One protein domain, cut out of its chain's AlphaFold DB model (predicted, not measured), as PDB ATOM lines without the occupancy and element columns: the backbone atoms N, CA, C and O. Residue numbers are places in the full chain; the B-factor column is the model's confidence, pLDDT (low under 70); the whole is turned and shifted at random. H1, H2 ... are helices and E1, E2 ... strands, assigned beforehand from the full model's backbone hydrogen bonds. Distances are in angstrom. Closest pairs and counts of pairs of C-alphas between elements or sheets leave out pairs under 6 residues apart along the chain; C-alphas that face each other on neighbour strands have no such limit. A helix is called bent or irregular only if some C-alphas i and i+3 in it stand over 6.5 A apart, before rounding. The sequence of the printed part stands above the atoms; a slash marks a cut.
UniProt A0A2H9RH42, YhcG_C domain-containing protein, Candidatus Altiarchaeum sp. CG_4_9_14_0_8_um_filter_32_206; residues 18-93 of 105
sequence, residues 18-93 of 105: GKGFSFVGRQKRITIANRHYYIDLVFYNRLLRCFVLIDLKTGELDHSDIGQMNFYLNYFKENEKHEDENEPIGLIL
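Overview. This is residues 18 to 93 of the 105 residues of the protein "YhcG_C domain-containing protein" of Candidatus Altiarchaeum sp. CG_4_9_14_0_8_um_filter_32_206 (UniProt A0A2H9RH42). A strongly twisted sheet of four strands has one helix, H1, packed over one face, and no named helix covers the other face. The bent strands E1 and E2 form a long hairpin on one side of the sheet, and the short E4 forms the opposite edge beside E3. The printed part has 76 residues, with E1, E2, E3, H1 and E4 along the chain; the sheet is mixed, in the order E1, E2, E3, E4, and the class is mixed, helices and strands. The whole is compact, with a radius of gyration of the C-alphas of 12.3 A and spans of 31 by 30 by 19 A.

Arrangement. In the sheet, E1, residues 21 to 32, E2, residues 35 to 45, and E3, residues 50 to 57, form a meander, each strand the antiparallel neighbour of the one before. E1 and E2 are a hairpin, with N 30 and O 37 2.8 A apart, within hydrogen-bond range. E1 bends by 69 degrees at residue 27 and E2 by 65 degrees at residue 40. E2 and E3 are also a hairpin, with N 43 and O 52 at 2.9 A, within hydrogen-bond range. E4, residues 89 to 93, is parallel to E3 at 19 degrees, with N 91 and O 53 at 2.8 A, within hydrogen-bond range. E1 and E4 are apart. H1, residues 63 to 79, is on the sheet, forming two layers, a helix layer on one face of a sheet; its closest C-alphas to E4 are those of Met 69 and Gly 90, 6.3 A apart. E3, H1 and E4 form a strand-helix-strand unit, two parallel strands joined through a helix, with a right-handed crossover. In H1 every O i to N i+4 pair is within hydrogen-bond range.

Along the chain. E1 begins at C-alpha 21 (173.116, 237.412, 364.637) and is 26.9 A long; E2 is 27.8 A, E3 22.7 A and H1 24.4 A. E4, 13.0 A, ends at C-alpha 93 (179.339, 228.181, 377.405).

Size, cuts and confidence. The C-alphas farthest apart, those of Lys 19 and Asn 34, are 36.8 A apart. The printed part has no cut and no long link. Mean pLDDT of the printed part is 91.4; residue 18 is under 70.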
ATOM      1  N   GLY A  18     175.549 241.142 370.054       66.44
ATOM      2  CA  GLY A  18     175.651 242.303 369.174       66.44
ATOM      3  C   GLY A  18     174.907 242.140 367.853       66.44
ATOM      4  O   GLY A  18     174.158 241.193 367.618       66.44
ATOM      5  N   LYS A  19     175.067 243.132 366.975       72.50
ATOM      6  CA  LYS A  19     174.357 243.182 365.692       72.50
ATOM      7  C   LYS A  19     174.834 242.058 364.767       72.50
ATOM      8  O   LYS A  19     176.006 241.704 364.760       72.50
ATOM      9  N   GLY A  20     173.929 241.550 363.933       80.69
ATOM     10  CA  GLY A  20     174.265 240.621 362.849       80.69
ATOM     11  C   GLY A  20     173.883 239.163 363.095       80.69
ATOM     12  O   GLY A  20     173.795 238.421 362.121       80.69
ATOM     13  N   PHE A  21     173.577 238.767 364.334       86.38
ATOM     14  CA  PHE A  21     173.116 237.412 364.637       86.38
ATOM     15  C   PHE A  21     171.703 237.159 364.105       86.38
ATOM     16  O   PHE A  21     170.778 237.935 364.342       86.38
ATOM     17  N   SER A  22     171.551 236.050 363.390       89.62
ATOM     18  CA  SER A  22     170.289 235.502 362.898       89.62
ATOM     19  C   SER A  22     170.135 234.095 363.466       89.62
ATOM     20  O   SER A  22     171.057 233.287 363.369       89.62
ATOM     21  N   PHE A  23     169.002 233.808 364.105       88.25
ATOM     22  CA  PHE A  23     168.736 232.488 364.675       88.25
ATOM     23  C   PHE A  23     168.489 231.467 363.560       88.25
ATOM     24  O   PHE A  23     167.644 231.704 362.698       88.25
ATOM     25  N   VAL A  24     169.213 230.346 363.589       92.81
ATOM     26  CA  VAL A  24     169.079 229.253 362.610       92.81
ATOM     27  C   VAL A  24     168.329 228.076 363.226       92.81
ATOM     28  O   VAL A  24     167.440 227.507 362.596       92.81
ATOM     29  N   GLY A  25     168.651 227.706 364.466       90.06
ATOM     30  CA  GLY A  25     167.971 226.597 365.123       90.06
ATOM     31  C   GLY A  25     168.415 226.353 366.557       90.06
ATOM     32  O   GLY A  25     169.433 226.861 367.021       90.06
ATOM     33  N   ARG A  26     167.624 225.542 367.258       91.50
ATOM     34  CA  ARG A  26     167.899 225.039 368.606       91.50
ATOM     35  C   ARG A  26     167.791 223.522 368.584       91.50
ATOM     36  O   ARG A  26     166.888 223.011 367.923       91.50
ATOM     37  N   GLN A  27     168.665 222.830 369.318       92.62
ATOM     38  CA  GLN A  27     168.771 221.366 369.279       92.62
ATOM     39  C   GLN A  27     168.889 220.875 367.825       92.62
ATOM     40  O   GLN A  27     168.176 219.964 367.394       92.62
ATOM     41  N   LYS A  28     169.731 221.538 367.019       95.12
ATOM     42  CA  LYS A  28     169.848 221.209 365.595       95.12
ATOM     43  C   LYS A  28     170.527 219.855 365.468       95.12
ATOM     44  O   LYS A  28     171.668 219.676 365.885       95.12
ATOM     45  N   ARG A  29     169.798 218.909 364.876       95.12
ATOM     46  CA  ARG A  29     170.275 217.550 364.658       95.12
ATOM     47  C   ARG A  29     171.263 217.503 363.495       95.12
ATOM     48  O   ARG A  29     170.901 217.861 362.377       95.12
ATOM     49  N   ILE A  30     172.445 216.955 363.746       94.00
ATOM     50  CA  ILE A  30     173.402 216.488 362.737       94.00
ATOM     51  C   ILE A  30     173.336 214.962 362.695       94.00
ATOM     52  O   ILE A  30     173.214 214.315 363.736       94.00
ATOM     53  N   THR A  31     173.398 214.368 361.503       91.12
ATOM     54  CA  THR A  31     173.425 212.906 361.344       91.12
ATOM     55  C   THR A  31     174.621 212.477 360.513       91.12
ATOM     56  O   THR A  31     174.730 212.881 359.361       91.12
ATOM     57  N   ILE A  32     175.487 211.633 361.079       87.62
ATOM     58  CA  ILE A  32     176.657 211.065 360.390       87.62
ATOM     59  C   ILE A  32     176.758 209.584 360.734       87.62
ATOM     60  O   ILE A  32     176.624 209.215 361.898       87.62
ATOM     61  N   ALA A  33     176.979 208.733 359.726       87.81
ATOM     62  CA  ALA A  33     177.116 207.282 359.891       87.81
ATOM     63  C   ALA A  33     176.007 206.663 360.772       87.81
ATOM     64  O   ALA A  33     176.265 205.838 361.648       87.81
ATOM     65  N   ASN A  34     174.764 207.107 360.554       90.00
ATOM     66  CA  ASN A  34     173.573 206.680 361.294       90.00
ATOM     67  C   ASN A  34     173.583 207.005 362.806       90.00
ATOM     68  O   ASN A  34     172.830 206.411 363.578       90.00
ATOM     69  N   ARG A  35     174.423 207.949 363.244       91.75
ATOM     70  CA  ARG A  35     174.423 208.515 364.599       91.75
ATOM     71  C   ARG A  35     173.899 209.941 364.574       91.75
ATOM     72  O   ARG A  35     174.226 210.707 363.668       91.75
ATOM     73  N   HIS A  36     173.097 210.285 365.577       93.81
ATOM     74  CA  HIS A  36     172.513 211.612 365.726       93.81
ATOM     75  C   HIS A  36     173.236 212.398 366.815       93.81
ATOM     76  O   HIS A  36     173.431 211.903 367.923       93.81
ATOM     77  N   TYR A  37     173.576 213.636 366.490       94.50
ATOM     78  CA  TYR A  37     174.176 214.615 367.386       94.50
ATOM     79  C   TYR A  37     173.314 215.871 367.397       94.50
ATOM     80  O   TYR A  37     172.589 216.115 366.433       94.50
ATOM     81  N   TYR A  38     173.389 216.663 368.462       94.81
ATOM     82  CA  TYR A  38     172.541 217.835 368.637       94.81
ATOM     83  C   TYR A  38     173.385 219.006 369.115       94.81
ATOM     84  O   TYR A  38     174.014 218.903 370.160       94.81
ATOM     85  N   ILE A  39     173.370 220.095 368.349       95.38
ATOM     86  CA  ILE A  39     173.963 221.371 368.757       95.38
ATOM     87  C   ILE A  39     172.892 222.163 369.495       95.38
ATOM     88  O   ILE A  39     171.768 222.297 368.985       95.38
ATOM     89  N   ASP A  40     173.223 222.712 370.663       91.69
ATOM     90  CA  ASP A  40     172.221 223.377 371.492       91.69
ATOM     91  C   ASP A  40     171.612 224.581 370.786       91.69
ATOM     92  O   ASP A  40     170.380 224.687 370.722       91.69
ATOM     93  N   LEU A  41     172.443 225.457 370.221       91.25
ATOM     94  CA  LEU A  41     172.005 226.611 369.444       91.25
ATOM     95  C   LEU A  41     172.897 226.829 368.221       91.25
ATOM     96  O   LEU A  41     174.120 226.744 368.291       91.25
ATOM     97  N   VAL A  42     172.268 227.191 367.108       94.31
ATOM     98  CA  VAL A  42     172.946 227.560 365.866       94.31
ATOM     99  C   VAL A  42     172.480 228.947 365.459       94.31
ATOM    100  O   VAL A  42     171.278 229.208 365.320       94.31
ATOM    101  N   PHE A  43     173.445 229.832 365.239       92.94
ATOM    102  CA  PHE A  43     173.235 231.156 364.676       92.94
ATOM    103  C   PHE A  43     174.027 231.320 363.389       92.94
ATOM    104  O   PHE A  43     174.989 230.605 363.129       92.94
ATOM    105  N   TYR A  44     173.641 232.327 362.620       93.75
ATOM    106  CA  TYR A  44     174.448 232.881 361.551       93.75
ATOM    107  C   TYR A  44     174.763 234.338 361.869       93.75
ATOM    108  O   TYR A  44     173.853 235.113 362.179       93.75
ATOM    109  N   ASN A  45     176.028 234.736 361.791       91.94
ATOM    110  CA  ASN A  45     176.415 236.132 361.918       91.94
ATOM    111  C   ASN A  45     176.595 236.745 360.526       91.94
ATOM    112  O   ASN A  45     177.527 236.405 359.810       91.94
ATOM    113  N   ARG A  46     175.738 237.703 360.161       92.19
ATOM    114  CA  ARG A  46     175.767 238.360 358.842       92.19
ATOM    115  C   ARG A  46     176.949 239.301 358.625       92.19
ATOM    116  O   ARG A  46     177.304 239.550 357.481       92.19
ATOM    117  N   LEU A  47     177.525 239.851 359.693       90.19
ATOM    118  CA  LEU A  47     178.687 240.738 359.591       90.19
ATOM    119  C   LEU A  47     179.970 239.925 359.401       90.19
ATOM    120  O   LEU A  47     180.795 240.275 358.567       90.19
ATOM    121  N   LEU A  48     180.101 238.821 360.142       91.19
ATOM    122  CA  LEU A  48     181.200 237.866 360.000       91.19
ATOM    123  C   LEU A  48     181.001 236.910 358.820       91.19
ATOM    124  O   LEU A  48     181.963 236.285 358.401       91.19
ATOM    125  N   ARG A  49     179.780 236.800 358.281       95.25
ATOM    126  CA  ARG A  49     179.388 235.863 357.217       95.25
ATOM    127  C   ARG A  49     179.734 234.409 357.559       95.25
ATOM    128  O   ARG A  49     180.340 233.721 356.746       95.25
ATOM    129  N   CYS A  50     179.410 233.959 358.771       96.12
ATOM    130  CA  CYS A  50     179.699 232.596 359.225       96.12
ATOM    131  C   CYS A  50     178.626 232.055 360.175       96.12
ATOM    132  O   CYS A  50     177.895 232.812 360.827       96.12
ATOM    133  N   PHE A  51     178.577 230.731 360.307       96.88
ATOM    134  CA  PHE A  51     177.808 230.076 361.361       96.88
ATOM    135  C   PHE A  51     178.499 230.218 362.720       96.88
ATOM    136  O   PHE A  51     179.725 230.243 362.814       96.88
ATOM    137  N   VAL A  52     177.699 230.295 363.779       93.94
ATOM    138  CA  VAL A  52     178.150 230.274 365.171       93.94
ATOM    139  C   VAL A  52     177.400 229.156 365.887       93.94
ATOM    140  O   VAL A  52     176.175 229.220 366.036       93.94
ATOM    141  N   LEU A  53     178.135 228.121 366.284       95.19
ATOM    142  CA  LEU A  53     177.631 226.931 366.963       95.19
ATOM    143  C   LEU A  53     177.858 227.102 368.462       95.19
ATOM    144  O   LEU A  53     178.963 227.451 368.875       95.19
ATOM    145  N   ILE A  54     176.824 226.894 369.272       90.94
ATOM    146  CA  ILE A  54     176.895 227.105 370.718       90.94
ATOM    147  C   ILE A  54     176.407 225.853 371.434       90.94
ATOM    148  O   ILE A  54     175.255 225.462 371.239       90.94
ATOM    149  N   ASP A  55     177.254 225.317 372.312       90.06
ATOM    150  CA  ASP A  55     176.914 224.260 373.265       90.06
ATOM    151  C   ASP A  55     176.910 224.808 374.695       90.06
ATOM    152  O   ASP A  55     177.788 225.576 375.097       90.06
ATOM    153  N   LEU A  56     175.906 224.416 375.476       86.50
ATOM    154  CA  LEU A  56     175.702 224.840 376.856       86.50
ATOM    155  C   LEU A  56     176.095 223.701 377.798       86.50
ATOM    156  O   LEU A  56     175.532 222.608 377.752       86.50
ATOM    157  N   LYS A  57     177.035 223.963 378.706       83.00
ATOM    158  CA  LYS A  57     177.511 222.976 379.681       83.00
ATOM    159  C   LYS A  57     177.220 223.457 381.095       83.00
ATOM    160  O   LYS A  57     177.477 224.602 381.458       83.00
ATOM    161  N   THR A  58     176.670 222.569 381.917       78.56
ATOM    162  CA  THR A  58     176.445 222.821 383.352       78.56
ATOM    163  C   THR A  58     177.657 222.449 384.209       78.56
ATOM    164  O   THR A  58     177.680 222.766 385.395       78.56
ATOM    165  N   GLY A  59     178.628 221.737 383.632       77.31
ATOM    166  CA  GLY A  59     179.839 221.252 384.292       77.31
ATOM    167  C   GLY A  59     181.107 221.952 383.809       77.31
ATOM    168  O   GLY A  59     181.055 222.951 383.094       77.31
ATOM    169  N   GLU A  60     182.251 221.426 384.237       79.94
ATOM    170  CA  GLU A  60     183.552 221.853 383.723       79.94
ATOM    171  C   GLU A  60     183.745 221.368 382.287       79.94
ATOM    172  O   GLU A  60     183.263 220.298 381.927       79.94
ATOM    173  N   LEU A  61     184.443 222.178 381.490       81.88
ATOM    174  CA  LEU A  61     184.821 221.827 380.128       81.88
ATOM    175  C   LEU A  61     185.849 220.694 380.166       81.88
ATOM    176  O   LEU A  61     186.877 220.831 380.835       81.88
ATOM    177  N   ASP A  62     185.612 219.627 379.410       85.06
ATOM    178  CA  ASP A  62     186.586 218.554 379.219       85.06
ATOM    179  C   ASP A  62     187.078 218.438 377.760       85.06
ATOM    180  O   ASP A  62     186.633 219.135 376.845       85.06
ATOM    181  N   HIS A  63     188.057 217.559 377.523       87.81
ATOM    182  CA  HIS A  63     188.604 217.337 376.181       87.81
ATOM    183  C   HIS A  63     187.585 216.747 375.195       87.81
ATOM    184  O   HIS A  63     187.724 216.940 373.984       87.81
ATOM    185  N   SER A  64     186.581 216.016 375.685       90.50
ATOM    186  CA  SER A  64     185.544 215.426 374.844       90.50
ATOM    187  C   SER A  64     184.602 216.494 374.289       90.50
ATOM    188  O   SER A  64     184.227 216.411 373.118       90.50
ATOM    189  N   ASP A  65     184.329 217.547 375.062       90.75
ATOM    190  CA  ASP A  65     183.550 218.703 374.615       90.75
ATOM    191  C   ASP A  65     184.240 219.434 373.454       90.75
ATOM    192  O   ASP A  65     183.610 219.763 372.448       90.75
ATOM    193  N   ILE A  66     185.560 219.628 373.541       91.31
ATOM    194  CA  ILE A  66     186.358 220.245 372.467       91.31
ATOM    195  C   ILE A  66     186.337 219.368 371.211       91.31
ATOM    196  O   ILE A  66     186.137 219.860 370.099       91.31
ATOM    197  N   GLY A  67     186.521 218.055 371.378       95.19
ATOM    198  CA  GLY A  67     186.454 217.101 370.270       95.19
ATOM    199  C   GLY A  67     185.089 217.103 369.579       95.19
ATOM    200  O   GLY A  67     185.015 217.090 368.350       95.19
ATOM    201  N   GLN A  68     184.013 217.179 370.361       93.88
ATOM    202  CA  GLN A  68     182.645 217.281 369.864       93.88
ATOM    203  C   GLN A  68     182.406 218.590 369.096       93.88
ATOM    204  O   GLN A  68     181.871 218.545 367.988       93.88
ATOM    205  N   MET A  69     182.857 219.732 369.619       95.44
ATOM    206  CA  MET A  69     182.730 221.015 368.921       95.44
ATOM    207  C   MET A  69     183.517 221.026 367.604       95.44
ATOM    208  O   MET A  69     182.972 221.400 366.570       95.44
ATOM    209  N   ASN A  70     184.760 220.534 367.593       96.31
ATOM    210  CA  ASN A  70     185.554 220.421 366.362       96.31
ATOM    211  C   ASN A  70     184.862 219.552 365.305       96.31
ATOM    212  O   ASN A  70     184.861 219.882 364.118       96.31
ATOM    213  N   PHE A  71     184.236 218.457 365.732       95.19
ATOM    214  CA  PHE A  71     183.419 217.626 364.857       95.19
ATOM    215  C   PHE A  71     182.237 218.405 364.254       95.19
ATOM    216  O   PHE A  71     181.993 218.304 363.051       95.19
ATOM    217  N   TYR A  72     181.540 219.227 365.043       96.62
ATOM    218  CA  TYR A  72     180.456 220.078 364.542       96.62
ATOM    219  C   TYR A  72     180.935 221.142 363.557       96.62
ATOM    220  O   TYR A  72     180.297 221.340 362.522       96.62
ATOM    221  N   LEU A  73     182.065 221.792 363.839       97.56
ATOM    222  CA  LEU A  73     182.653 222.798 362.953       97.56
ATOM    223  C   LEU A  73     183.027 222.199 361.599       97.56
ATOM    224  O   LEU A  73     182.663 222.759 360.567       97.56
ATOM    225  N   ASN A  74     183.663 221.026 361.591       96.94
ATOM    226  CA  ASN A  74     183.994 220.322 360.353       96.94
ATOM    227  C   ASN A  74     182.737 219.932 359.568       96.94
ATOM    228  O   ASN A  74     182.677 220.162 358.362       96.94
ATOM    229  N   TYR A  75     181.697 219.427 360.242       96.88
ATOM    230  CA  TYR A  75     180.431 219.124 359.572       96.88
ATOM    231  C   TYR A  75     179.831 220.363 358.900       96.88
ATOM    232  O   TYR A  75     179.450 220.297 357.733       96.88
ATOM    233  N   PHE A  76     179.766 221.495 359.607       97.25
ATOM    234  CA  PHE A  76     179.229 222.737 359.048       97.25
ATOM    235  C   PHE A  76     180.071 223.249 357.885       97.25
ATOM    236  O   PHE A  76     179.510 223.609 356.855       97.25
ATOM    237  N   LYS A  77     181.398 223.227 358.022       96.88
ATOM    238  CA  LYS A  77     182.330 223.600 356.956       96.88
ATOM    239  C   LYS A  77     182.092 222.810 355.670       96.88
ATOM    240  O   LYS A  77     182.152 223.387 354.593       96.88
ATOM    241  N   GLU A  78     181.852 221.507 355.790       95.94
ATOM    242  CA  GLU A  78     181.715 220.604 354.644       95.94
ATOM    243  C   GLU A  78     180.295 220.556 354.060       95.94
ATOM    244  O   GLU A  78     180.148 220.255 352.879       95.94
ATOM    245  N   ASN A  79     179.253 220.812 354.864       95.62
ATOM    246  CA  ASN A  79     177.870 220.484 354.485       95.62
ATOM    247  C   ASN A  79     176.877 221.655 354.543       95.62
ATOM    248  O   ASN A  79     175.836 221.580 353.896       95.62
ATOM    249  N   GLU A  80     177.138 222.696 355.338       95.38
ATOM    250  CA  GLU A  80     176.173 223.787 355.579       95.38
ATOM    251  C   GLU A  80     176.722 225.155 355.141       95.38
ATOM    252  O   GLU A  80     175.952 226.026 354.746       95.38
ATOM    253  N   LYS A  81     178.045 225.348 355.197       94.31
ATOM    254  CA  LYS A  81     178.742 226.569 354.788       94.31
ATOM    255  C   LYS A  81     178.738 226.718 353.264       94.31
ATOM    256  O   LYS A  81     179.125 225.791 352.553       94.31
ATOM    257  N   HIS A  82     178.386 227.899 352.761       95.56
ATOM    258  CA  HIS A  82     178.581 228.252 351.352       95.56
ATOM    259  C   HIS A  82     180.026 228.695 351.051       95.56
ATOM    260  O   HIS A  82     180.787 229.075 351.940       95.56
ATOM    261  N   GLU A  83     180.428 228.652 349.775       93.94
ATOM    262  CA  GLU A  83     181.796 228.999 349.352       93.94
ATOM    263  C   GLU A  83     182.187 230.447 349.680       93.94
ATOM    264  O   GLU A  83     183.355 230.727 349.943       93.94
ATOM    265  N   ASP A  84     181.221 231.367 349.695       96.19
ATOM    266  CA  ASP A  84     181.429 232.781 349.999       96.19
ATOM    267  C   ASP A  84     181.322 233.102 351.504       96.19
ATOM    268  O   ASP A  84     181.378 234.272 351.905       96.19
ATOM    269  N   GLU A  85     181.179 232.087 352.353       97.06
ATOM    270  CA  GLU A  85     181.074 232.221 353.803       97.06
ATOM    271  C   GLU A  85     182.378 231.840 354.518       97.06
ATOM    272  O   GLU A  85     183.133 230.938 354.130       97.06
ATOM    273  N   ASN A  86     182.637 232.544 355.617       97.38
ATOM    274  CA  ASN A  86     183.773 232.288 356.490       97.38
ATOM    275  C   ASN A  86     183.552 231.018 357.319       97.38
ATOM    276  O   ASN A  86     182.422 230.575 357.532       97.38
ATOM    277  N   GLU A  87     184.656 230.434 357.790       97.38
ATOM    278  CA  GLU A  87     184.638 229.230 358.626       97.38
ATOM    279  C   GLU A  87     183.709 229.391 359.843       97.38
ATOM    280  O   GLU A  87     183.635 230.482 360.423       97.38
ATOM    281  N   PRO A  88     182.977 228.330 360.227       97.62
ATOM    282  CA  PRO A  88     182.098 228.390 361.382       97.62
ATOM    283  C   PRO A  88     182.905 228.609 362.668       97.62
ATOM    284  O   PRO A  88     184.050 228.181 362.783       97.62
ATOM    285  N   ILE A  89     182.277 229.245 363.656       95.00
ATOM    286  CA  ILE A  89     182.864 229.519 364.974       95.00
ATOM    287  C   ILE A  89     182.148 228.676 366.029       95.00
ATOM    288  O   ILE A  89     180.918 228.609 366.041       95.00
ATOM    289  N   GLY A  90     182.914 228.055 366.926       92.94
ATOM    290  CA  GLY A  90     182.394 227.248 368.029       92.94
ATOM    291  C   GLY A  90     182.492 227.979 369.362       92.94
ATOM    292  O   GLY A  90     183.539 228.526 369.699       92.94
ATOM    293  N   LEU A  91     181.413 227.976 370.140       89.38
ATOM    294  CA  LEU A  91     181.371 228.509 371.498       89.38
ATOM    295  C   LEU A  91     180.872 227.425 372.450       89.38
ATOM    296  O   LEU A  91     179.805 226.850 372.243       89.38
ATOM    297  N   ILE A  92     181.617 227.182 373.524       87.25
ATOM    298  CA  ILE A  92     181.163 226.321 374.617       87.25
ATOM    299  C   ILE A  92     180.959 227.217 375.832       87.25
ATOM    300  O   ILE A  92     181.895 227.855 376.313       87.25
ATOM    301  N   LEU A  93     179.715 227.315 376.294       82.00
ATOM    302  CA  LEU A  93     179.339 228.181 377.405       82.00
ATOM    303  C   LEU A  93     179.145 227.338 378.661       82.00
ATOM    304  O   LEU A  93     178.176 226.585 378.773       82.00
TER     305      LEU A  93